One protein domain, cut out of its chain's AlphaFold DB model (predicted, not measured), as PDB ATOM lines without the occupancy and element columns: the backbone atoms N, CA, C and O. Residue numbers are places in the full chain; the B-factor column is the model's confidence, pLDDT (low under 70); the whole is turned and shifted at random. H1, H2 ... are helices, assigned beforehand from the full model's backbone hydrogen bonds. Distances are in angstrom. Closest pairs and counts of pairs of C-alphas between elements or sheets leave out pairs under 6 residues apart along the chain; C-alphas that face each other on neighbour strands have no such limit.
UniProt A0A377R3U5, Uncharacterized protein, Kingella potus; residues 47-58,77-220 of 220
ATOM      1  N   SER A  47      -4.090 107.098 -30.781       84.00
ATOM      2  CA  SER A  47      -4.811 105.821 -30.724       84.00
ATOM      3  C   SER A  47      -6.315 106.068 -30.560       84.00
ATOM      4  O   SER A  47      -6.736 107.120 -30.065       84.00
ATOM      5  N   ALA A  48      -7.145 105.095 -30.945       85.88
ATOM      6  CA  ALA A  48      -8.597 105.191 -30.773       85.88
ATOM      7  C   ALA A  48      -8.990 105.394 -29.296       85.88
ATOM      8  O   ALA A  48      -9.914 106.143 -28.991       85.88
ATOM      9  N   GLU A  49      -8.248 104.780 -28.374       86.06
ATOM     10  CA  GLU A  49      -8.482 104.888 -26.932       86.06
ATOM     11  C   GLU A  49      -8.184 106.298 -26.406       86.06
ATOM     12  O   GLU A  49      -8.992 106.852 -25.664       86.06
ATOM     13  N   LEU A  50      -7.069 106.910 -26.826       85.94
ATOM     14  CA  LEU A  50      -6.720 108.282 -26.443       85.94
ATOM     15  C   LEU A  50      -7.642 109.312 -27.106       85.94
ATOM     16  O   LEU A  50      -8.033 110.285 -26.462       85.94
ATOM     17  N   SER A  51      -8.054 109.068 -28.351       87.94
ATOM     18  CA  SER A  51      -9.046 109.897 -29.052       87.94
ATOM     19  C   SER A  51     -10.378 109.905 -28.301       87.94
ATOM     20  O   SER A  51     -10.924 110.967 -28.010       87.94
ATOM     21  N   ALA A  52     -10.847 108.730 -27.866       90.12
ATOM     22  CA  ALA A  52     -12.063 108.611 -27.069       90.12
ATOM     23  C   ALA A  52     -11.961 109.337 -25.714       90.12
ATOM     24  O   ALA A  52     -12.978 109.820 -25.213       90.12
ATOM     25  N   VAL A  53     -10.766 109.439 -25.116       90.25
ATOM     26  CA  VAL A  53     -10.552 110.231 -23.890       90.25
ATOM     27  C   VAL A  53     -10.709 111.736 -24.146       90.25
ATOM     28  O   VAL A  53     -11.229 112.468 -23.306       90.25
ATOM     29  N   ILE A  54     -10.279 112.224 -25.309       91.06
ATOM     30  CA  ILE A  54     -10.438 113.634 -25.684       91.06
ATOM     31  C   ILE A  54     -11.893 113.940 -26.051       91.06
ATOM     32  O   ILE A  54     -12.452 114.931 -25.577       91.06
ATOM     33  N   GLU A  55     -12.520 113.086 -26.856       90.94
ATOM     34  CA  GLU A  55     -13.890 113.271 -27.350       90.94
ATOM     35  C   GLU A  55     -14.937 113.187 -26.234       90.94
ATOM     36  O   GLU A  55     -15.909 113.939 -26.247       90.94
ATOM     37  N   ASN A  56     -14.722 112.319 -25.240       92.75
ATOM     38  CA  ASN A  56     -15.630 112.165 -24.101       92.75
ATOM     39  C   ASN A  56     -15.233 113.018 -22.887       92.75
ATOM     40  O   ASN A  56     -15.801 112.837 -21.807       92.75
ATOM     41  N   TYR A  57     -14.258 113.921 -23.031       91.19
ATOM     42  CA  TYR A  57     -13.879 114.821 -21.948       91.19
ATOM     43  C   TYR A  57     -15.093 115.674 -21.530       91.19
ATOM     44  O   TYR A  57     -15.768 116.229 -22.404       91.19
ATOM     45  N   PRO A  58     -15.394 115.817 -20.224       92.38
ATOM     46  CA  PRO A  58     -16.589 116.522 -19.771       92.38
ATOM     47  C   PRO A  58     -16.690 117.951 -20.318       92.38
ATOM     48  O   PRO A  58     -15.795 118.775 -20.114       92.38
ATOM     49  N   THR A  77     -39.004 136.866   0.804       90.56
ATOM     50  CA  THR A  77     -38.346 135.686   1.394       90.56
ATOM     51  C   THR A  77     -36.822 135.754   1.358       90.56
ATOM     52  O   THR A  77     -36.159 135.006   2.083       90.56
ATOM     53  N   GLY A  78     -36.250 136.681   0.584       89.12
ATOM     54  CA  GLY A  78     -34.838 136.639   0.222       89.12
ATOM     55  C   GLY A  78     -33.877 136.728   1.407       89.12
ATOM     56  O   GLY A  78     -32.967 135.917   1.510       89.12
ATOM     57  N   LEU A  79     -34.110 137.600   2.396       89.56
ATOM     58  CA  LEU A  79     -33.234 137.660   3.581       89.56
ATOM     59  C   LEU A  79     -33.231 136.342   4.380       89.56
ATOM     60  O   LEU A  79     -32.199 135.940   4.921       89.56
ATOM     61  N   LYS A  80     -34.387 135.677   4.496       90.75
ATOM     62  CA  LYS A  80     -34.510 134.400   5.215       90.75
ATOM     63  C   LYS A  80     -33.805 133.284   4.448       90.75
ATOM     64  O   LYS A  80     -33.102 132.480   5.051       90.75
ATOM     65  N   GLU A  81     -33.988 133.246   3.136       90.75
ATOM     66  CA  GLU A  81     -33.357 132.267   2.252       90.75
ATOM     67  C   GLU A  81     -31.842 132.457   2.162       90.75
ATOM     68  O   GLU A  81     -31.102 131.479   2.231       90.75
ATOM     69  N   LEU A  82     -31.369 133.704   2.147       87.69
ATOM     70  CA  LEU A  82     -29.946 134.032   2.166       87.69
ATOM     71  C   LEU A  82     -29.264 133.510   3.432       87.69
ATOM     72  O   LEU A  82     -28.155 132.989   3.368       87.69
ATOM     73  N   LYS A  83     -29.945 133.607   4.584       86.50
ATOM     74  CA  LYS A  83     -29.463 133.026   5.846       86.50
ATOM     75  C   LYS A  83     -29.387 131.505   5.771       86.50
ATOM     76  O   LYS A  83     -28.341 130.963   6.089       86.50
ATOM     77  N   LYS A  84     -30.434 130.831   5.275       87.12
ATOM     78  CA  LYS A  84     -30.410 129.369   5.081       87.12
ATOM     79  C   LYS A  84     -29.239 128.929   4.200       87.12
ATOM     80  O   LYS A  84     -28.565 127.953   4.510       87.12
ATOM     81  N   PHE A  85     -28.998 129.653   3.110       82.81
ATOM     82  CA  PHE A  85     -27.892 129.367   2.206       82.81
ATOM     83  C   PHE A  85     -26.527 129.618   2.870       82.81
ATOM     84  O   PHE A  85     -25.620 128.797   2.741       82.81
ATOM     85  N   ALA A  86     -26.384 130.693   3.653       82.00
ATOM     86  CA  ALA A  86     -25.179 130.947   4.443       82.00
ATOM     87  C   ALA A  86     -24.935 129.856   5.508       82.00
ATOM     88  O   ALA A  86     -23.803 129.389   5.673       82.00
ATOM     89  N   ASP A  87     -25.988 129.399   6.185       84.50
ATOM     90  CA  ASP A  87     -25.918 128.320   7.173       84.50
ATOM     91  C   ASP A  87     -25.473 127.006   6.514       84.50
ATOM     92  O   ASP A  87     -24.574 126.338   7.023       84.50
ATOM     93  N   LEU A  88     -26.009 126.687   5.330       83.06
ATOM     94  CA  LEU A  88     -25.572 125.537   4.536       83.06
ATOM     95  C   LEU A  88     -24.090 125.656   4.141       83.06
ATOM     96  O   LEU A  88     -23.313 124.726   4.353       83.06
ATOM     97  N   SER A  89     -23.674 126.824   3.635       76.31
ATOM     98  CA  SER A  89     -22.297 127.077   3.176       76.31
ATOM     99  C   SER A  89     -21.237 126.915   4.278       76.31
ATOM    100  O   SER A  89     -20.083 126.593   3.996       76.31
ATOM    101  N   SER A  90     -21.633 127.102   5.541       79.31
ATOM    102  CA  SER A  90     -20.782 126.962   6.732       79.31
ATOM    103  C   SER A  90     -21.082 125.699   7.556       79.31
ATOM    104  O   SER A  90     -20.470 125.456   8.611       79.31
ATOM    105  N   GLY A  91     -22.008 124.875   7.065       83.62
ATOM    106  CA  GLY A  91     -22.493 123.662   7.703       83.62
ATOM    107  C   GLY A  91     -21.463 122.526   7.735       83.62
ATOM    108  O   GLY A  91     -20.383 122.623   7.143       83.62
ATOM    109  N   PRO A  92     -21.775 121.434   8.454       87.56
ATOM    110  CA  PRO A  92     -20.882 120.284   8.583       87.56
ATOM    111  C   PRO A  92     -20.578 119.630   7.230       87.56
ATOM    112  O   PRO A  92     -19.416 119.339   6.963       87.56
ATOM    113  N   LEU A  93     -21.578 119.497   6.353       86.62
ATOM    114  CA  LEU A  93     -21.415 118.870   5.041       86.62
ATOM    115  C   LEU A  93     -20.422 119.633   4.148       86.62
ATOM    116  O   LEU A  93     -19.535 119.034   3.544       86.62
ATOM    117  N   MET A  94     -20.497 120.966   4.123       83.94
ATOM    118  CA  MET A  94     -19.538 121.790   3.378       83.94
ATOM    119  C   MET A  94     -18.122 121.710   3.957       83.94
ATOM    120  O   MET A  94     -17.144 121.692   3.209       83.94
ATOM    121  N   ARG A  95     -17.981 121.629   5.286       86.25
ATOM    122  CA  ARG A  95     -16.667 121.423   5.921       86.25
ATOM    123  C   ARG A  95     -16.082 120.056   5.585       86.25
ATOM    124  O   ARG A  95     -14.878 119.965   5.347       86.25
ATOM    125  N   GLU A  96     -16.916 119.023   5.551       90.12
ATOM    126  CA  GLU A  96     -16.532 117.673   5.144       90.12
ATOM    127  C   GLU A  96     -16.071 117.655   3.681       90.12
ATOM    128  O   GLU A  96     -14.968 117.190   3.402       90.12
ATOM    129  N   ALA A  97     -16.829 118.278   2.772       86.38
ATOM    130  CA  ALA A  97     -16.443 118.426   1.369       86.38
ATOM    131  C   ALA A  97     -15.108 119.178   1.206       86.38
ATOM    132  O   ALA A  97     -14.223 118.723   0.485       86.38
ATOM    133  N   LEU A  98     -14.898 120.284   1.930       85.19
ATOM    134  CA  LEU A  98     -13.625 121.018   1.911       85.19
ATOM    135  C   LEU A  98     -12.456 120.190   2.465       85.19
ATOM    136  O   LEU A  98     -11.334 120.279   1.961       85.19
ATOM    137  N   SER A  99     -12.699 119.390   3.505       88.81
ATOM    138  CA  SER A  99     -11.704 118.465   4.056       88.81
ATOM    139  C   SER A  99     -11.337 117.386   3.036       88.81
ATOM    140  O   SER A  99     -10.155 117.170   2.756       88.81
ATOM    141  N   MET A 100     -12.344 116.782   2.401       89.06
ATOM    142  CA  MET A 100     -12.161 115.773   1.360       89.06
ATOM    143  C   MET A 100     -11.416 116.339   0.151       89.06
ATOM    144  O   MET A 100     -10.501 115.710  -0.369       89.06
ATOM    145  N   GLN A 101     -11.730 117.569  -0.262       85.19
ATOM    146  CA  GLN A 101     -11.032 118.242  -1.357       85.19
ATOM    147  C   GLN A 101      -9.543 118.419  -1.035       85.19
ATOM    148  O   GLN A 101      -8.692 118.120  -1.872       85.19
ATOM    149  N   LYS A 102      -9.214 118.872   0.182       85.44
ATOM    150  CA  LYS A 102      -7.819 119.000   0.634       85.44
ATOM    151  C   LYS A 102      -7.115 117.646   0.680       85.44
ATOM    152  O   LYS A 102      -5.953 117.564   0.288       85.44
ATOM    153  N   LYS A 103      -7.814 116.594   1.118       89.44
ATOM    154  CA  LYS A 103      -7.302 115.217   1.123       89.44
ATOM    155  C   LYS A 103      -6.966 114.754  -0.296       89.44
ATOM    156  O   LYS A 103      -5.822 114.382  -0.539       89.44
ATOM    157  N   ILE A 104      -7.903 114.886  -1.236       87.25
ATOM    158  CA  ILE A 104      -7.698 114.560  -2.657       87.25
ATOM    159  C   ILE A 104      -6.522 115.363  -3.223       87.25
ATOM    160  O   ILE A 104      -5.606 114.794  -3.807       87.25
ATOM    161  N   GLN A 105      -6.487 116.678  -2.998       83.56
ATOM    162  CA  GLN A 105      -5.389 117.537  -3.451       83.56
ATOM    163  C   GLN A 105      -4.031 117.085  -2.891       83.56
ATOM    164  O   GLN A 105      -3.029 117.101  -3.607       83.56
ATOM    165  N   SER A 106      -3.982 116.690  -1.617       85.94
ATOM    166  CA  SER A 106      -2.767 116.174  -0.985       85.94
ATOM    167  C   SER A 106      -2.338 114.840  -1.592       85.94
ATOM    168  O   SER A 106      -1.163 114.672  -1.904       85.94
ATOM    169  N   GLN A 107      -3.273 113.910  -1.795       86.25
ATOM    170  CA  GLN A 107      -3.004 112.604  -2.404       86.25
ATOM    171  C   GLN A 107      -2.490 112.748  -3.835       86.25
ATOM    172  O   GLN A 107      -1.494 112.126  -4.190       86.25
ATOM    173  N   VAL A 108      -3.113 113.622  -4.629       81.31
ATOM    174  CA  VAL A 108      -2.680 113.925  -5.997       81.31
ATOM    175  C   VAL A 108      -1.262 114.507  -6.007       81.31
ATOM    176  O   VAL A 108      -0.428 114.074  -6.790       81.31
ATOM    177  N   ARG A 109      -0.936 115.436  -5.098       81.50
ATOM    178  CA  ARG A 109       0.433 115.984  -4.983       81.50
ATOM    179  C   ARG A 109       1.465 114.967  -4.501       81.50
ATOM    180  O   ARG A 109       2.643 115.116  -4.807       81.50
ATOM    181  N   ALA A 110       1.042 113.997  -3.697       82.62
ATOM    182  CA  ALA A 110       1.910 112.962  -3.151       82.62
ATOM    183  C   ALA A 110       2.120 111.785  -4.119       82.62
ATOM    184  O   ALA A 110       2.975 110.935  -3.855       82.62
ATOM    185  N   GLN A 111       1.364 111.718  -5.221       74.94
ATOM    186  CA  GLN A 111       1.531 110.667  -6.215       74.94
ATOM    187  C   GLN A 111       2.903 110.741  -6.880       74.94
ATOM    188  O   GLN A 111       3.381 111.795  -7.288       74.94
ATOM    189  N   LYS A 112       3.534 109.570  -6.972       75.69
ATOM    190  CA  LYS A 112       4.826 109.354  -7.641       75.69
ATOM    191  C   LYS A 112       4.690 108.569  -8.947       75.69
ATOM    192  O   LYS A 112       5.684 108.349  -9.624       75.69
ATOM    193  N   SER A 113       3.483 108.094  -9.234       71.94
ATOM    194  CA  SER A 113       3.128 107.306 -10.408       71.94
ATOM    195  C   SER A 113       2.016 108.032 -11.142       71.94
ATOM    196  O   SER A 113       1.169 108.650 -10.498       71.94
ATOM    197  N   ASP A 114       1.993 107.899 -12.464       67.62
ATOM    198  CA  ASP A 114       0.892 108.394 -13.288       67.62
ATOM    199  C   ASP A 114      -0.410 107.614 -13.040       67.62
ATOM    200  O   ASP A 114      -1.495 108.094 -13.375       67.62
ATOM    201  N   LYS A 115      -0.323 106.414 -12.446       77.12
ATOM    202  CA  LYS A 115      -1.492 105.627 -12.047       77.12
ATOM    203  C   LYS A 115      -2.062 106.130 -10.709       77.12
ATOM    204  O   LYS A 115      -1.326 106.142  -9.715       77.12
ATOM    205  N   PRO A 116      -3.371 106.444 -10.640       82.56
ATOM    206  CA  PRO A 116      -4.050 106.768  -9.398       82.56
ATOM    207  C   PRO A 116      -3.901 105.664  -8.352       82.56
ATOM    208  O   PRO A 116      -4.103 104.488  -8.646       82.56
ATOM    209  N   SER A 117      -3.583 106.040  -7.114       85.75
ATOM    210  CA  SER A 117      -3.632 105.112  -5.985       85.75
ATOM    211  C   SER A 117      -5.074 104.726  -5.646       85.75
ATOM    212  O   SER A 117      -5.994 105.534  -5.803       85.75
ATOM    213  N   ASP A 118      -5.268 103.528  -5.089       88.69
ATOM    214  CA  ASP A 118      -6.579 103.078  -4.592       88.69
ATOM    215  C   ASP A 118      -7.161 104.045  -3.551       88.69
ATOM    216  O   ASP A 118      -8.368 104.273  -3.499       88.69
ATOM    217  N   GLU A 119      -6.296 104.680  -2.755       89.94
ATOM    218  CA  GLU A 119      -6.693 105.694  -1.779       89.94
ATOM    219  C   GLU A 119      -7.245 106.969  -2.442       89.94
ATOM    220  O   GLU A 119      -8.235 107.539  -1.968       89.94
ATOM    221  N   LEU A 120      -6.635 107.405  -3.555       88.06
ATOM    222  CA  LEU A 120      -7.146 108.528  -4.341       88.06
ATOM    223  C   LEU A 120      -8.487 108.158  -4.977       88.06
ATOM    224  O   LEU A 120      -9.444 108.922  -4.866       88.06
ATOM    225  N   LEU A 121      -8.573 106.975  -5.591       87.75
ATOM    226  CA  LEU A 121      -9.804 106.446  -6.185       87.75
ATOM    227  C   LEU A 121     -10.951 106.413  -5.165       87.75
ATOM    228  O   LEU A 121     -12.054 106.882  -5.451       87.75
ATOM    229  N   ALA A 122     -10.688 105.906  -3.959       91.44
ATOM    230  CA  ALA A 122     -11.662 105.872  -2.874       91.44
ATOM    231  C   ALA A 122     -12.097 107.283  -2.446       91.44
ATOM    232  O   ALA A 122     -13.291 107.539  -2.309       91.44
ATOM    233  N   SER A 123     -11.150 108.215  -2.308       91.38
ATOM    234  CA  SER A 123     -11.446 109.589  -1.875       91.38
ATOM    235  C   SER A 123     -12.244 110.367  -2.930       91.38
ATOM    236  O   SER A 123     -13.155 111.121  -2.592       91.38
ATOM    237  N   VAL A 124     -11.973 110.144  -4.221       89.12
ATOM    238  CA  VAL A 124     -12.773 110.707  -5.323       89.12
ATOM    239  C   VAL A 124     -14.191 110.124  -5.323       89.12
ATOM    240  O   VAL A 124     -15.157 110.873  -5.448       89.12
ATOM    241  N   LYS A 125     -14.367 108.816  -5.104       90.88
ATOM    242  CA  LYS A 125     -15.710 108.214  -4.964       90.88
ATOM    243  C   LYS A 125     -16.478 108.765  -3.757       90.88
ATOM    244  O   LYS A 125     -17.673 109.051  -3.857       90.88
ATOM    245  N   GLU A 126     -15.791 108.957  -2.634       92.62
ATOM    246  CA  GLU A 126     -16.367 109.547  -1.425       92.62
ATOM    247  C   GLU A 126     -16.811 110.999  -1.666       92.62
ATOM    248  O   GLU A 126     -17.929 111.368  -1.305       92.62
ATOM    249  N   MET A 127     -16.005 111.792  -2.384       89.81
ATOM    250  CA  MET A 127     -16.397 113.135  -2.821       89.81
ATOM    251  C   MET A 127     -17.678 113.118  -3.664       89.81
ATOM    252  O   MET A 127     -18.540 113.965  -3.453       89.81
ATOM    253  N   GLY A 128     -17.849 112.143  -4.561       88.88
ATOM    254  CA  GLY A 128     -19.091 111.987  -5.330       88.88
ATOM    255  C   GLY A 128     -20.318 111.812  -4.441       88.88
ATOM    256  O   GLY A 128     -21.318 112.505  -4.608       88.88
ATOM    257  N   SER A 129     -20.208 110.957  -3.422       92.62
ATOM    258  CA  SER A 129     -21.272 110.772  -2.425       92.62
ATOM    259  C   SER A 129     -21.583 112.063  -1.658       92.62
ATOM    260  O   SER A 129     -22.747 112.346  -1.369       92.62
ATOM    261  N   LEU A 130     -20.562 112.864  -1.337       91.25
ATOM    262  CA  LEU A 130     -20.746 114.171  -0.701       91.25
ATOM    263  C   LEU A 130     -21.426 115.174  -1.640       91.25
ATOM    264  O   LEU A 130     -22.297 115.913  -1.187       91.25
ATOM    265  N   MET A 131     -21.092 115.181  -2.935       89.12
ATOM    266  CA  MET A 131     -21.746 116.057  -3.919       89.12
ATOM    267  C   MET A 131     -23.239 115.754  -4.041       89.12
ATOM    268  O   MET A 131     -24.048 116.682  -4.023       89.12
ATOM    269  N   GLU A 132     -23.620 114.476  -4.074       91.88
ATOM    270  CA  GLU A 132     -25.032 114.080  -4.105       91.88
ATOM    271  C   GLU A 132     -25.781 114.521  -2.840       91.88
ATOM    272  O   GLU A 132     -26.879 115.075  -2.930       91.88
ATOM    273  N   LYS A 133     -25.171 114.375  -1.656       91.75
ATOM    274  CA  LYS A 133     -25.750 114.903  -0.407       91.75
ATOM    275  C   LYS A 133     -25.907 116.424  -0.453       91.75
ATOM    276  O   LYS A 133     -26.960 116.936  -0.081       91.75
ATOM    277  N   MET A 134     -24.903 117.153  -0.946       88.88
ATOM    278  CA  MET A 134     -24.973 118.617  -1.045       88.88
ATOM    279  C   MET A 134     -26.098 119.050  -1.978       88.88
ATOM    280  O   MET A 134     -26.853 119.962  -1.653       88.88
ATOM    281  N   LYS A 135     -26.259 118.365  -3.112       90.31
ATOM    282  CA  LYS A 135     -27.364 118.600  -4.039       90.31
ATOM    283  C   LYS A 135     -28.722 118.376  -3.383       90.31
ATOM    284  O   LYS A 135     -29.631 119.184  -3.582       90.31
ATOM    285  N   GLN A 136     -28.860 117.321  -2.583       92.00
ATOM    286  CA  GLN A 136     -30.084 117.048  -1.830       92.00
ATOM    287  C   GLN A 136     -30.371 118.147  -0.798       92.00
ATOM    288  O   GLN A 136     -31.493 118.646  -0.753       92.00
ATOM    289  N   GLU A 137     -29.370 118.581  -0.025       89.88
ATOM    290  CA  GLU A 137     -29.543 119.647   0.972       89.88
ATOM    291  C   GLU A 137     -29.870 121.003   0.331       89.88
ATOM    292  O   GLU A 137     -30.803 121.674   0.777       89.88
ATOM    293  N   VAL A 138     -29.177 121.386  -0.751       88.44
ATOM    294  CA  VAL A 138     -29.496 122.593  -1.536       88.44
ATOM    295  C   VAL A 138     -30.934 122.530  -2.052       88.44
ATOM    296  O   VAL A 138     -31.682 123.497  -1.907       88.44
ATOM    297  N   SER A 139     -31.347 121.389  -2.608       89.31
ATOM    298  CA  SER A 139     -32.715 121.202  -3.107       89.31
ATOM    299  C   SER A 139     -33.747 121.313  -1.978       89.31
ATOM    300  O   SER A 139     -34.790 121.944  -2.148       89.31
ATOM    301  N   ALA A 140     -33.435 120.772  -0.797       91.88
ATOM    302  CA  ALA A 140     -34.295 120.824   0.383       91.88
ATOM    303  C   ALA A 140     -34.477 122.245   0.951       91.88
ATOM    304  O   ALA A 140     -35.455 122.496   1.662       91.88
ATOM    305  N   LEU A 141     -33.595 123.200   0.620       88.00
ATOM    306  CA  LEU A 141     -33.787 124.601   1.008       88.00
ATOM    307  C   LEU A 141     -35.046 125.218   0.383       88.00
ATOM    308  O   LEU A 141     -35.591 126.163   0.971       88.00
ATOM    309  N   ASN A 142     -35.496 124.671  -0.757       90.31
ATOM    310  CA  ASN A 142     -36.659 125.113  -1.526       90.31
ATOM    311  C   ASN A 142     -36.656 126.638  -1.737       90.31
ATOM    312  O   ASN A 142     -37.582 127.340  -1.326       90.31
ATOM    313  N   LEU A 143     -35.548 127.146  -2.290       90.88
ATOM    314  CA  LEU A 143     -35.316 128.573  -2.518       90.88
ATOM    315  C   LEU A 143     -36.338 129.122  -3.523       90.88
ATOM    316  O   LEU A 143     -36.462 128.594  -4.631       90.88
ATOM    317  N   GLN A 144     -37.054 130.175  -3.133       93.38
ATOM    318  CA  GLN A 144     -38.070 130.840  -3.951       93.38
ATOM    319  C   GLN A 144     -37.553 132.149  -4.545       93.38
ATOM    320  O   GLN A 144     -38.038 132.575  -5.592       93.38
ATOM    321  N   ASP A 145     -36.580 132.794  -3.896       93.75
ATOM    322  CA  ASP A 145     -35.909 133.965  -4.443       93.75
ATOM    323  C   ASP A 145     -35.054 133.533  -5.652       93.75
ATOM    324  O   ASP A 145     -34.110 132.749  -5.494       93.75
ATOM    325  N   PRO A 146     -35.369 134.016  -6.868       92.94
ATOM    326  CA  PRO A 146     -34.714 133.552  -8.086       92.94
ATOM    327  C   PRO A 146     -33.234 133.940  -8.148       92.94
ATOM    328  O   PRO A 146     -32.440 133.213  -8.744       92.94
ATOM    329  N   GLU A 147     -32.833 135.047  -7.521       94.62
ATOM    330  CA  GLU A 147     -31.443 135.503  -7.524       94.62
ATOM    331  C   GLU A 147     -30.597 134.647  -6.573       94.62
ATOM    332  O   GLU A 147     -29.512 134.193  -6.941       94.62
ATOM    333  N   ILE A 148     -31.121 134.350  -5.379       92.38
ATOM    334  CA  ILE A 148     -30.460 133.455  -4.414       92.38
ATOM    335  C   ILE A 148     -30.392 132.034  -4.974       92.38
ATOM    336  O   ILE A 148     -29.340 131.394  -4.901       92.38
ATOM    337  N   LYS A 149     -31.483 131.557  -5.586       92.25
ATOM    338  CA  LYS A 149     -31.512 130.255  -6.254       92.25
ATOM    339  C   LYS A 149     -30.470 130.184  -7.369       92.25
ATOM    340  O   LYS A 149     -29.699 129.232  -7.398       92.25
ATOM    341  N   THR A 150     -30.379 131.204  -8.223       93.50
ATOM    342  CA  THR A 150     -29.392 131.250  -9.316       93.50
ATOM    343  C   THR A 150     -27.960 131.175  -8.789       93.50
ATOM    344  O   THR A 150     -27.158 130.398  -9.305       93.50
ATOM    345  N   VAL A 151     -27.626 131.934  -7.740       92.00
ATOM    346  CA  VAL A 151     -26.291 131.897  -7.116       92.00
ATOM    347  C   VAL A 151     -25.992 130.518  -6.515       92.00
ATOM    348  O   VAL A 151     -24.890 129.991  -6.698       92.00
ATOM    349  N   SER A 152     -26.970 129.907  -5.844       89.75
ATOM    350  CA  SER A 152     -26.853 128.560  -5.275       89.75
ATOM    351  C   SER A 152     -26.655 127.491  -6.354       89.75
ATOM    352  O   SER A 152     -25.688 126.730  -6.300       89.75
ATOM    353  N   ASP A 153     -27.528 127.468  -7.364       91.00
ATOM    354  CA  ASP A 153     -27.477 126.523  -8.480       91.00
ATOM    355  C   ASP A 153     -26.144 126.637  -9.232       91.00
ATOM    356  O   ASP A 153     -25.504 125.630  -9.528       91.00
ATOM    357  N   ARG A 154     -25.680 127.869  -9.490       91.25
ATOM    358  CA  ARG A 154     -24.402 128.130 -10.165       91.25
ATOM    359  C   ARG A 154     -23.211 127.604  -9.361       91.25
ATOM    360  O   ARG A 154     -22.285 127.026  -9.930       91.25
ATOM    361  N   SER A 155     -23.235 127.789  -8.043       88.44
ATOM    362  CA  SER A 155     -22.181 127.300  -7.145       88.44
ATOM    363  C   SER A 155     -22.115 125.771  -7.128       88.44
ATOM    364  O   SER A 155     -21.027 125.185  -7.188       88.44
ATOM    365  N   LEU A 156     -23.282 125.120  -7.087       88.31
ATOM    366  CA  LEU A 156     -23.387 123.665  -7.119       88.31
ATOM    367  C   LEU A 156     -22.946 123.106  -8.478       88.31
ATOM    368  O   LEU A 156     -22.112 122.206  -8.509       88.31
ATOM    369  N   LEU A 157     -23.413 123.688  -9.586       90.94
ATOM    370  CA  LEU A 157     -23.039 123.273 -10.941       90.94
ATOM    371  C   LEU A 157     -21.524 123.336 -11.164       90.94
ATOM    372  O   LEU A 157     -20.948 122.421 -11.749       90.94
ATOM    373  N   ALA A 158     -20.859 124.388 -10.683       89.12
ATOM    374  CA  ALA A 158     -19.406 124.509 -10.796       89.12
ATOM    375  C   ALA A 158     -18.669 123.415 -10.006       89.12
ATOM    376  O   ALA A 158     -17.677 122.860 -10.484       89.12
ATOM    377  N   SER A 159     -19.178 123.077  -8.818       85.25
ATOM    378  CA  SER A 159     -18.628 122.005  -7.981       85.25
ATOM    379  C   SER A 159     -18.851 120.627  -8.613       85.25
ATOM    380  O   SER A 159     -17.906 119.844  -8.708       85.25
ATOM    381  N   GLU A 160     -20.056 120.359  -9.134       87.75
ATOM    382  CA  GLU A 160     -20.368 119.139  -9.893       87.75
ATOM    383  C   GLU A 160     -19.480 119.013 -11.137       87.75
ATOM    384  O   GLU A 160     -18.951 117.940 -11.418       87.75
ATOM    385  N   THR A 161     -19.299 120.107 -11.878       89.94
ATOM    386  CA  THR A 161     -18.481 120.134 -13.098       89.94
ATOM    387  C   THR A 161     -17.043 119.750 -12.777       89.94
ATOM    388  O   THR A 161     -16.505 118.827 -13.383       89.94
ATOM    389  N   ALA A 162     -16.447 120.382 -11.765       85.56
ATOM    390  CA  ALA A 162     -15.102 120.052 -11.308       85.56
ATOM    391  C   ALA A 162     -14.950 118.604 -10.854       85.56
ATOM    392  O   ALA A 162     -13.990 117.934 -11.239       85.56
ATOM    393  N   TYR A 163     -15.909 118.116 -10.067       87.12
ATOM    394  CA  TYR A 163     -15.931 116.729  -9.632       87.12
ATOM    395  C   TYR A 163     -15.969 115.764 -10.824       87.12
ATOM    396  O   TYR A 163     -15.162 114.837 -10.875       87.12
ATOM    397  N   LYS A 164     -16.838 116.015 -11.812       88.88
ATOM    398  CA  LYS A 164     -16.953 115.183 -13.019       88.88
ATOM    399  C   LYS A 164     -15.626 115.055 -13.759       88.88
ATOM    400  O   LYS A 164     -15.300 113.957 -14.186       88.88
ATOM    401  N   ILE A 165     -14.837 116.124 -13.874       87.38
ATOM    402  CA  ILE A 165     -13.524 116.048 -14.542       87.38
ATOM    403  C   ILE A 165     -12.519 115.258 -13.714       87.38
ATOM    404  O   ILE A 165     -11.753 114.476 -14.272       87.38
ATOM    405  N   ILE A 166     -12.505 115.459 -12.392       85.19
ATOM    406  CA  ILE A 166     -11.608 114.715 -11.501       85.19
ATOM    407  C   ILE A 166     -11.929 113.223 -11.593       85.19
ATOM    408  O   ILE A 166     -11.021 112.432 -11.835       85.19
ATOM    409  N   SER A 167     -13.211 112.854 -11.478       86.69
ATOM    410  CA  SER A 167     -13.662 111.470 -11.661       86.69
ATOM    411  C   SER A 167     -13.267 110.960 -13.038       86.69
ATOM    412  O   SER A 167     -12.568 109.964 -13.128       86.69
ATOM    413  N   TYR A 168     -13.595 111.694 -14.104       89.38
ATOM    414  CA  TYR A 168     -13.289 111.297 -15.475       89.38
ATOM    415  C   TYR A 168     -11.797 111.037 -15.707       89.38
ATOM    416  O   TYR A 168     -11.426 110.044 -16.332       89.38
ATOM    417  N   THR A 169     -10.938 111.917 -15.192       85.56
ATOM    418  CA  THR A 169      -9.480 111.786 -15.300       85.56
ATOM    419  C   THR A 169      -9.004 110.533 -14.577       85.56
ATOM    420  O   THR A 169      -8.212 109.766 -15.114       85.56
ATOM    421  N   VAL A 170      -9.501 110.311 -13.363       83.75
ATOM    422  CA  VAL A 170      -9.123 109.163 -12.543       83.75
ATOM    423  C   VAL A 170      -9.643 107.850 -13.151       83.75
ATOM    424  O   VAL A 170      -8.884 106.890 -13.247       83.75
ATOM    425  N   ASP A 171     -10.880 107.831 -13.651       86.50
ATOM    426  CA  ASP A 171     -11.530 106.666 -14.267       86.50
ATOM    427  C   ASP A 171     -10.902 106.278 -15.619       86.50
ATOM    428  O   ASP A 171     -10.967 105.120 -16.030       86.50
ATOM    429  N   ASN A 172     -10.269 107.227 -16.319       87.69
ATOM    430  CA  ASN A 172      -9.583 106.973 -17.590       87.69
ATOM    431  C   ASN A 172      -8.055 106.921 -17.461       87.69
ATOM    432  O   ASN A 172      -7.368 106.820 -18.478       87.69
ATOM    433  N   ALA A 173      -7.500 106.962 -16.248       82.81
ATOM    434  CA  ALA A 173      -6.056 107.033 -16.057       82.81
ATOM    435  C   ALA A 173      -5.305 105.837 -16.661       82.81
ATOM    436  O   ALA A 173      -4.272 106.033 -17.294       82.81
ATOM    437  N   ASP A 174      -5.842 104.619 -16.549       83.19
ATOM    438  CA  ASP A 174      -5.215 103.431 -17.147       83.19
ATOM    439  C   ASP A 174      -5.133 103.538 -18.680       83.19
ATOM    440  O   ASP A 174      -4.106 103.195 -19.261       83.19
ATOM    441  N   LYS A 175      -6.163 104.095 -19.337       83.12
ATOM    442  CA  LYS A 175      -6.151 104.341 -20.791       83.12
ATOM    443  C   LYS A 175      -5.152 105.426 -21.168       83.12
ATOM    444  O   LYS A 175      -4.436 105.299 -22.151       83.12
ATOM    445  N   MET A 176      -5.097 106.499 -20.378       81.69
ATOM    446  CA  MET A 176      -4.167 107.601 -20.618       81.69
ATOM    447  C   MET A 176      -2.710 107.173 -20.429       81.69
ATOM    448  O   MET A 176      -1.835 107.727 -21.085       81.69
ATOM    449  N   ASN A 177      -2.444 106.203 -19.554       76.00
ATOM    450  CA  ASN A 177      -1.098 105.724 -19.232       76.00
ATOM    451  C   ASN A 177      -0.723 104.419 -19.955       76.00
ATOM    452  O   ASN A 177       0.324 103.835 -19.664       76.00
ATOM    453  N   ALA A 178      -1.558 103.948 -20.884       68.69
ATOM    454  CA  ALA A 178      -1.252 102.806 -21.730       68.69
ATOM    455  C   ALA A 178      -0.219 103.215 -22.798       68.69
ATOM    456  O   ALA A 178      -0.558 103.556 -23.928       68.69
ATOM    457  N   GLY A 179       1.062 103.198 -22.419       66.75
ATOM    458  CA  GLY A 179       2.183 103.530 -23.303       66.75
ATOM    459  C   GLY A 179       2.555 105.016 -23.326       66.75
ATOM    460  O   GLY A 179       2.152 105.799 -22.467       66.75
ATOM    461  N   GLU A 180       3.390 105.397 -24.296       70.56
ATOM    462  CA  GLU A 180       3.871 106.774 -24.441       70.56
ATOM    463  C   GLU A 180       2.747 107.692 -24.942       70.56
ATOM    464  O   GLU A 180       2.146 107.467 -25.996       70.56
ATOM    465  N   LYS A 181       2.455 108.751 -24.180       76.62
ATOM    466  CA  LYS A 181       1.449 109.747 -24.559       76.62
ATOM    467  C   LYS A 181       1.979 110.575 -25.724       76.62
ATOM    468  O   LYS A 181       2.990 111.258 -25.593       76.62
ATOM    469  N   SER A 182       1.260 110.575 -26.845       80.19
ATOM    470  CA  SER A 182       1.604 111.457 -27.963       80.19
ATOM    471  C   SER A 182       1.534 112.931 -27.540       80.19
ATOM    472  O   SER A 182       0.663 113.335 -26.761       80.19
ATOM    473  N   GLN A 183       2.412 113.766 -28.103       82.31
ATOM    474  CA  GLN A 183       2.384 115.216 -27.871       82.31
ATOM    475  C   GLN A 183       1.020 115.823 -28.236       82.31
ATOM    476  O   GLN A 183       0.542 116.739 -27.566       82.31
ATOM    477  N   ALA A 184       0.376 115.292 -29.279       83.81
ATOM    478  CA  ALA A 184      -0.956 115.708 -29.693       83.81
ATOM    479  C   ALA A 184      -1.986 115.466 -28.574       83.81
ATOM    480  O   ALA A 184      -2.743 116.377 -28.240       83.81
ATOM    481  N   PHE A 185      -1.981 114.275 -27.958       85.88
ATOM    482  CA  PHE A 185      -2.894 113.944 -26.860       85.88
ATOM    483  C   PHE A 185      -2.661 114.862 -25.657       85.88
ATOM    484  O   PHE A 185      -3.607 115.451 -25.135       85.88
ATOM    485  N   MET A 186      -1.396 115.046 -25.266       84.25
ATOM    486  CA  MET A 186      -1.030 115.934 -24.161       84.25
ATOM    487  C   MET A 186      -1.512 117.367 -24.402       84.25
ATOM    488  O   MET A 186      -2.090 117.983 -23.508       84.25
ATOM    489  N   ASN A 187      -1.332 117.890 -25.617       85.62
ATOM    490  CA  ASN A 187      -1.779 119.232 -25.979       85.62
ATOM    491  C   ASN A 187      -3.308 119.365 -25.924       85.62
ATOM    492  O   ASN A 187      -3.799 120.335 -25.343       85.62
ATOM    493  N   ALA A 188      -4.049 118.399 -26.477       88.75
ATOM    494  CA  ALA A 188      -5.512 118.407 -26.475       88.75
ATOM    495  C   ALA A 188      -6.074 118.300 -25.047       88.75
ATOM    496  O   ALA A 188      -6.884 119.132 -24.629       88.75
ATOM    497  N   PHE A 189      -5.582 117.342 -24.260       87.56
ATOM    498  CA  PHE A 189      -6.016 117.129 -22.878       87.56
ATOM    499  C   PHE A 189      -5.712 118.345 -21.986       87.56
ATOM    500  O   PHE A 189      -6.576 118.824 -21.243       87.56
ATOM    501  N   ASN A 190      -4.499 118.903 -22.097       84.38
ATOM    502  CA  ASN A 190      -4.111 120.113 -21.370       84.38
ATOM    503  C   ASN A 190      -4.882 121.349 -21.855       84.38
ATOM    504  O   ASN A 190      -5.130 122.261 -21.067       84.38
ATOM    505  N   GLY A 191      -5.252 121.408 -23.137       87.62
ATOM    506  CA  GLY A 191      -6.137 122.434 -23.692       87.62
ATOM    507  C   GLY A 191      -7.496 122.429 -22.994       87.62
ATOM    508  O   GLY A 191      -7.841 123.413 -22.338       87.62
ATOM    509  N   LYS A 192      -8.197 121.288 -23.022       89.25
ATOM    510  CA  LYS A 192      -9.512 121.131 -22.373       89.25
ATOM    511  C   LYS A 192      -9.453 121.393 -20.868       89.25
ATOM    512  O   LYS A 192     -10.290 122.110 -20.322       89.25
ATOM    513  N   THR A 193      -8.408 120.900 -20.199       84.88
ATOM    514  CA  THR A 193      -8.201 121.140 -18.763       84.88
ATOM    515  C   THR A 193      -8.000 122.629 -18.450       84.88
ATOM    516  O   THR A 193      -8.554 123.130 -17.471       84.88
ATOM    517  N   ARG A 194      -7.255 123.372 -19.283       86.12
ATOM    518  CA  ARG A 194      -7.044 124.822 -19.107       86.12
ATOM    519  C   ARG A 194      -8.306 125.639 -19.360       86.12
ATOM    520  O   ARG A 194      -8.602 126.545 -18.582       86.12
ATOM    521  N   GLU A 195      -9.056 125.327 -20.414       88.62
ATOM    522  CA  GLU A 195     -10.340 125.983 -20.696       88.62
ATOM    523  C   GLU A 195     -11.314 125.812 -19.531       88.62
ATOM    524  O   GLU A 195     -11.935 126.774 -19.074       88.62
ATOM    525  N   MET A 196     -11.362 124.604 -18.979       87.38
ATOM    526  CA  MET A 196     -12.175 124.276 -17.821       87.38
ATOM    527  C   MET A 196     -11.747 125.040 -16.564       87.38
ATOM    528  O   MET A 196     -12.578 125.652 -15.894       87.38
ATOM    529  N   GLN A 197     -10.447 125.074 -16.256       84.56
ATOM    530  CA  GLN A 197      -9.923 125.872 -15.141       84.56
ATOM    531  C   GLN A 197     -10.288 127.353 -15.282       84.56
ATOM    532  O   GLN A 197     -10.686 127.988 -14.301       84.56
ATOM    533  N   LYS A 198     -10.187 127.898 -16.501       88.25
ATOM    534  CA  LYS A 198     -10.558 129.284 -16.798       88.25
ATOM    535  C   LYS A 198     -12.048 129.520 -16.553       88.25
ATOM    536  O   LYS A 198     -12.390 130.478 -15.863       88.25
ATOM    537  N   ALA A 199     -12.918 128.642 -17.051       90.56
ATOM    538  CA  ALA A 199     -14.362 128.757 -16.860       90.56
ATOM    539  C   ALA A 199     -14.769 128.663 -15.381       90.56
ATOM    540  O   ALA A 199     -15.567 129.470 -14.914       90.56
ATOM    541  N   LEU A 200     -14.186 127.732 -14.618       88.50
ATOM    542  CA  LEU A 200     -14.477 127.577 -13.189       88.50
ATOM    543  C   LEU A 200     -13.972 128.764 -12.356       88.50
ATOM    544  O   LEU A 200     -14.654 129.189 -11.423       88.50
ATOM    545  N   SER A 201     -12.810 129.321 -12.712       85.44
ATOM    546  CA  SER A 201     -12.269 130.524 -12.064       85.44
ATOM    547  C   SER A 201     -13.138 131.751 -12.348       85.44
ATOM    548  O   SER A 201     -13.451 132.518 -11.438       85.44
ATOM    549  N   GLU A 202     -13.579 131.915 -13.597       90.06
ATOM    550  CA  GLU A 202     -14.481 133.003 -13.979       90.06
ATOM    551  C   GLU A 202     -15.851 132.860 -13.307       90.06
ATOM    552  O   GLU A 202     -16.364 133.822 -12.737       90.06
ATOM    553  N   ASN A 203     -16.401 131.644 -13.260       91.19
ATOM    554  CA  ASN A 203     -17.617 131.348 -12.514       91.19
ATOM    555  C   ASN A 203     -17.492 131.748 -11.038       91.19
ATOM    556  O   ASN A 203     -18.392 132.379 -10.489       91.19
ATOM    557  N   GLN A 204     -16.376 131.399 -10.389       87.31
ATOM    558  CA  GLN A 204     -16.133 131.759  -8.992       87.31
ATOM    559  C   GLN A 204     -16.153 133.280  -8.791       87.31
ATOM    560  O   GLN A 204     -16.732 133.759  -7.813       87.31
ATOM    561  N   ARG A 205     -15.572 134.041  -9.725       87.81
ATOM    562  CA  ARG A 205     -15.617 135.507  -9.712       87.81
ATOM    563  C   ARG A 205     -17.053 136.024  -9.860       87.81
ATOM    564  O   ARG A 205     -17.488 136.830  -9.042       87.81
ATOM    565  N   ILE A 206     -17.796 135.531 -10.854       92.38
ATOM    566  CA  ILE A 206     -19.187 135.934 -11.132       92.38
ATOM    567  C   ILE A 206     -20.103 135.640  -9.937       92.38
ATOM    568  O   ILE A 206     -20.844 136.517  -9.490       92.38
ATOM    569  N   VAL A 207     -20.031 134.423  -9.393       91.00
ATOM    570  CA  VAL A 207     -20.795 134.001  -8.210       91.00
ATOM    571  C   VAL A 207     -20.423 134.845  -6.994       91.00
ATOM    572  O   VAL A 207     -21.316 135.295  -6.279       91.00
ATOM    573  N   GLY A 208     -19.130 135.102  -6.771       87.44
ATOM    574  CA  GLY A 208     -18.658 135.942  -5.669       87.44
ATOM    575  C   GLY A 208     -19.185 137.378  -5.751       87.44
ATOM    576  O   GLY A 208     -19.665 137.923  -4.754       87.44
ATOM    577  N   ASP A 209     -19.172 137.975  -6.944       89.94
ATOM    578  CA  ASP A 209     -19.734 139.308  -7.177       89.94
ATOM    579  C   ASP A 209     -21.254 139.343  -6.957       89.94
ATOM    580  O   ASP A 209     -21.764 140.267  -6.316       89.94
ATOM    581  N   ALA A 210     -21.982 138.332  -7.433       92.38
ATOM    582  CA  ALA A 210     -23.424 138.216  -7.228       92.38
ATOM    583  C   ALA A 210     -23.786 138.024  -5.747       92.38
ATOM    584  O   ALA A 210     -24.664 138.712  -5.225       92.38
ATOM    585  N   ALA A 211     -23.056 137.160  -5.036       89.12
ATOM    586  CA  ALA A 211     -23.217 136.941  -3.601       89.12
ATOM    587  C   ALA A 211     -22.970 138.226  -2.794       89.12
ATOM    588  O   ALA A 211     -23.731 138.545  -1.877       89.12
ATOM    589  N   ARG A 212     -21.948 139.010  -3.163       87.88
ATOM    590  CA  ARG A 212     -21.676 140.319  -2.556       87.88
ATOM    591  C   ARG A 212     -22.819 141.306  -2.792       87.88
ATOM    592  O   ARG A 212     -23.281 141.923  -1.834       87.88
ATOM    593  N   LYS A 213     -23.327 141.414  -4.024       91.69
ATOM    594  CA  LYS A 213     -24.481 142.276  -4.338       91.69
ATOM    595  C   LYS A 213     -25.739 141.859  -3.569       91.69
ATOM    596  O   LYS A 213     -26.413 142.721  -3.012       91.69
ATOM    597  N   LEU A 214     -26.021 140.556  -3.462       90.81
ATOM    598  CA  LEU A 214     -27.111 140.034  -2.625       90.81
ATOM    599  C   LEU A 214     -26.920 140.411  -1.152       90.81
ATOM    600  O   LEU A 214     -27.863 140.854  -0.496       90.81
ATOM    601  N   SER A 215     -25.695 140.292  -0.636       86.25
ATOM    602  CA  SER A 215     -25.374 140.713   0.727       86.25
ATOM    603  C   SER A 215     -25.668 142.195   0.945       86.25
ATOM    604  O   SER A 215     -26.334 142.551   1.917       86.25
ATOM    605  N   GLU A 216     -25.187 143.069   0.061       88.50
ATOM    606  CA  GLU A 216     -25.403 144.519   0.145       88.50
ATOM    607  C   GLU A 216     -26.893 144.876   0.057       88.50
ATOM    608  O   GLU A 216     -27.391 145.658   0.872       88.50
ATOM    609  N   LYS A 217     -27.614 144.242  -0.875       89.81
ATOM    610  CA  LYS A 217     -29.058 144.393  -1.073       89.81
ATOM    611  C   LYS A 217     -29.845 144.118   0.201       89.81
ATOM    612  O   LYS A 217     -30.721 144.905   0.541       89.81
ATOM    613  N   TYR A 218     -29.536 143.037   0.916       87.50
ATOM    614  CA  TYR A 218     -30.259 142.625   2.125       87.50
ATOM    615  C   TYR A 218     -29.650 143.149   3.443       87.50
ATOM    616  O   TYR A 218     -30.187 142.856   4.512       87.50
ATOM    617  N   SER A 219     -28.553 143.914   3.381       81.19
ATOM    618  CA  SER A 219     -27.942 144.581   4.548       81.19
ATOM    619  C   SER A 219     -28.413 146.025   4.743       81.19
ATOM    620  O   SER A 219     -28.325 146.540   5.857       81.19
ATOM    621  N   LYS A 220     -28.871 146.673   3.670       60.31
ATOM    622  CA  LYS A 220     -29.627 147.935   3.713       60.31
ATOM    623  C   LYS A 220     -31.083 147.656   4.071       60.31
ATOM    624  O   LYS A 220     -31.852 148.605   4.298       60.31
TER     625      LYS A 220
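What this domain is: This is residues 47 to 58 and 77 to 220 of the 220 residues of an uncharacterized protein of Kingella potus (UniProt A0A377R3U5). Four long helices, H3, H4, H5 and H7, stand side by side in a curved row and make a rod, each running the opposite way to its neighbour in the row. H7, the longest, runs along one side of the row; H1 and the short H6 sit at the end where H7 begins, while H2 packs on H5 at the other end. The printed part has 156 residues with seven named helices, H1 to H7 in that order, and no named strand; the class is all helix. The whole is only just loose, close to compact, with a radius of gyration of the C-alphas of 18.4 A, and spans 60 by 28 by 23 A.

Where its parts are: H1 is residues 48 to 55, with C-alpha 48 at (-8.597, 105.191, -30.773). After the cut, H2 is residues 78 to 89, 16.0 A long from first to last C-alpha. H3 is residues 92 to 110, 26.7 A long, and H4 is residues 118 to 140, 33.3 A long. H5 is residues 146 to 171, 36.0 A long, with C-alpha 146 at (-34.714, 133.552, -8.086). H6 is residues 173 to 176. H7 is residues 183 to 219, 53.2 A long, with C-alpha 219 at (-27.942, 144.581, 4.548).

How they stand to each other: H4 and H5 are the hub, touching three other helices each. They form a helical hairpin at a shallow tilt of 18 degrees; their closest C-alphas, those of Val 124 and Ser 167, are 6.4 A apart. H3 and H4 form another helical hairpin at a shallow tilt of 25 degrees, closest at the C-alphas of Gln 107 and Leu 120, 6.1 A apart. H5 touches H7 opposite ways at a shallow tilt of 23 degrees; the closest C-alphas are those of Val 151 and Val 207, 6.0 A apart, and H7 touches H5 with residues 200 to 214 alone. H2 touches H5, the closest C-alphas being those of Leu 82 and Ile 148, 6.6 A apart; H2, H5 and H7 form a bundle, a group of helices gathered together. H2 and H4 only just touch, with 3 pairs of C-alphas within 8 A, the closest those of Leu 88 and Val 138, 7.8 A apart. H1 touches H7, the closest C-alphas being those of Ile 54 and Phe 189, 6.3 A apart, and it touches H6, with C-alphas 50 and 176 closest at 6.4 A. H3 and H7 are apart. In H1, H2, H3, H4, H5 and H7 every O i to N i+4 pair is within hydrogen-bond range; H6 is too short for such a pair.

The domain as a whole: The C-alphas farthest apart, those of Gly 179 and Lys 220, are 60.9 A apart. Residues 59 to 76 are not printed, and C-alphas 58 and 77 are 35.9 A apart across the cut. Of the links that are printed whole, none is long. The mean pLDDT of the printed part is 86.7; residues 114, 178 to 179 and 220 are under 70.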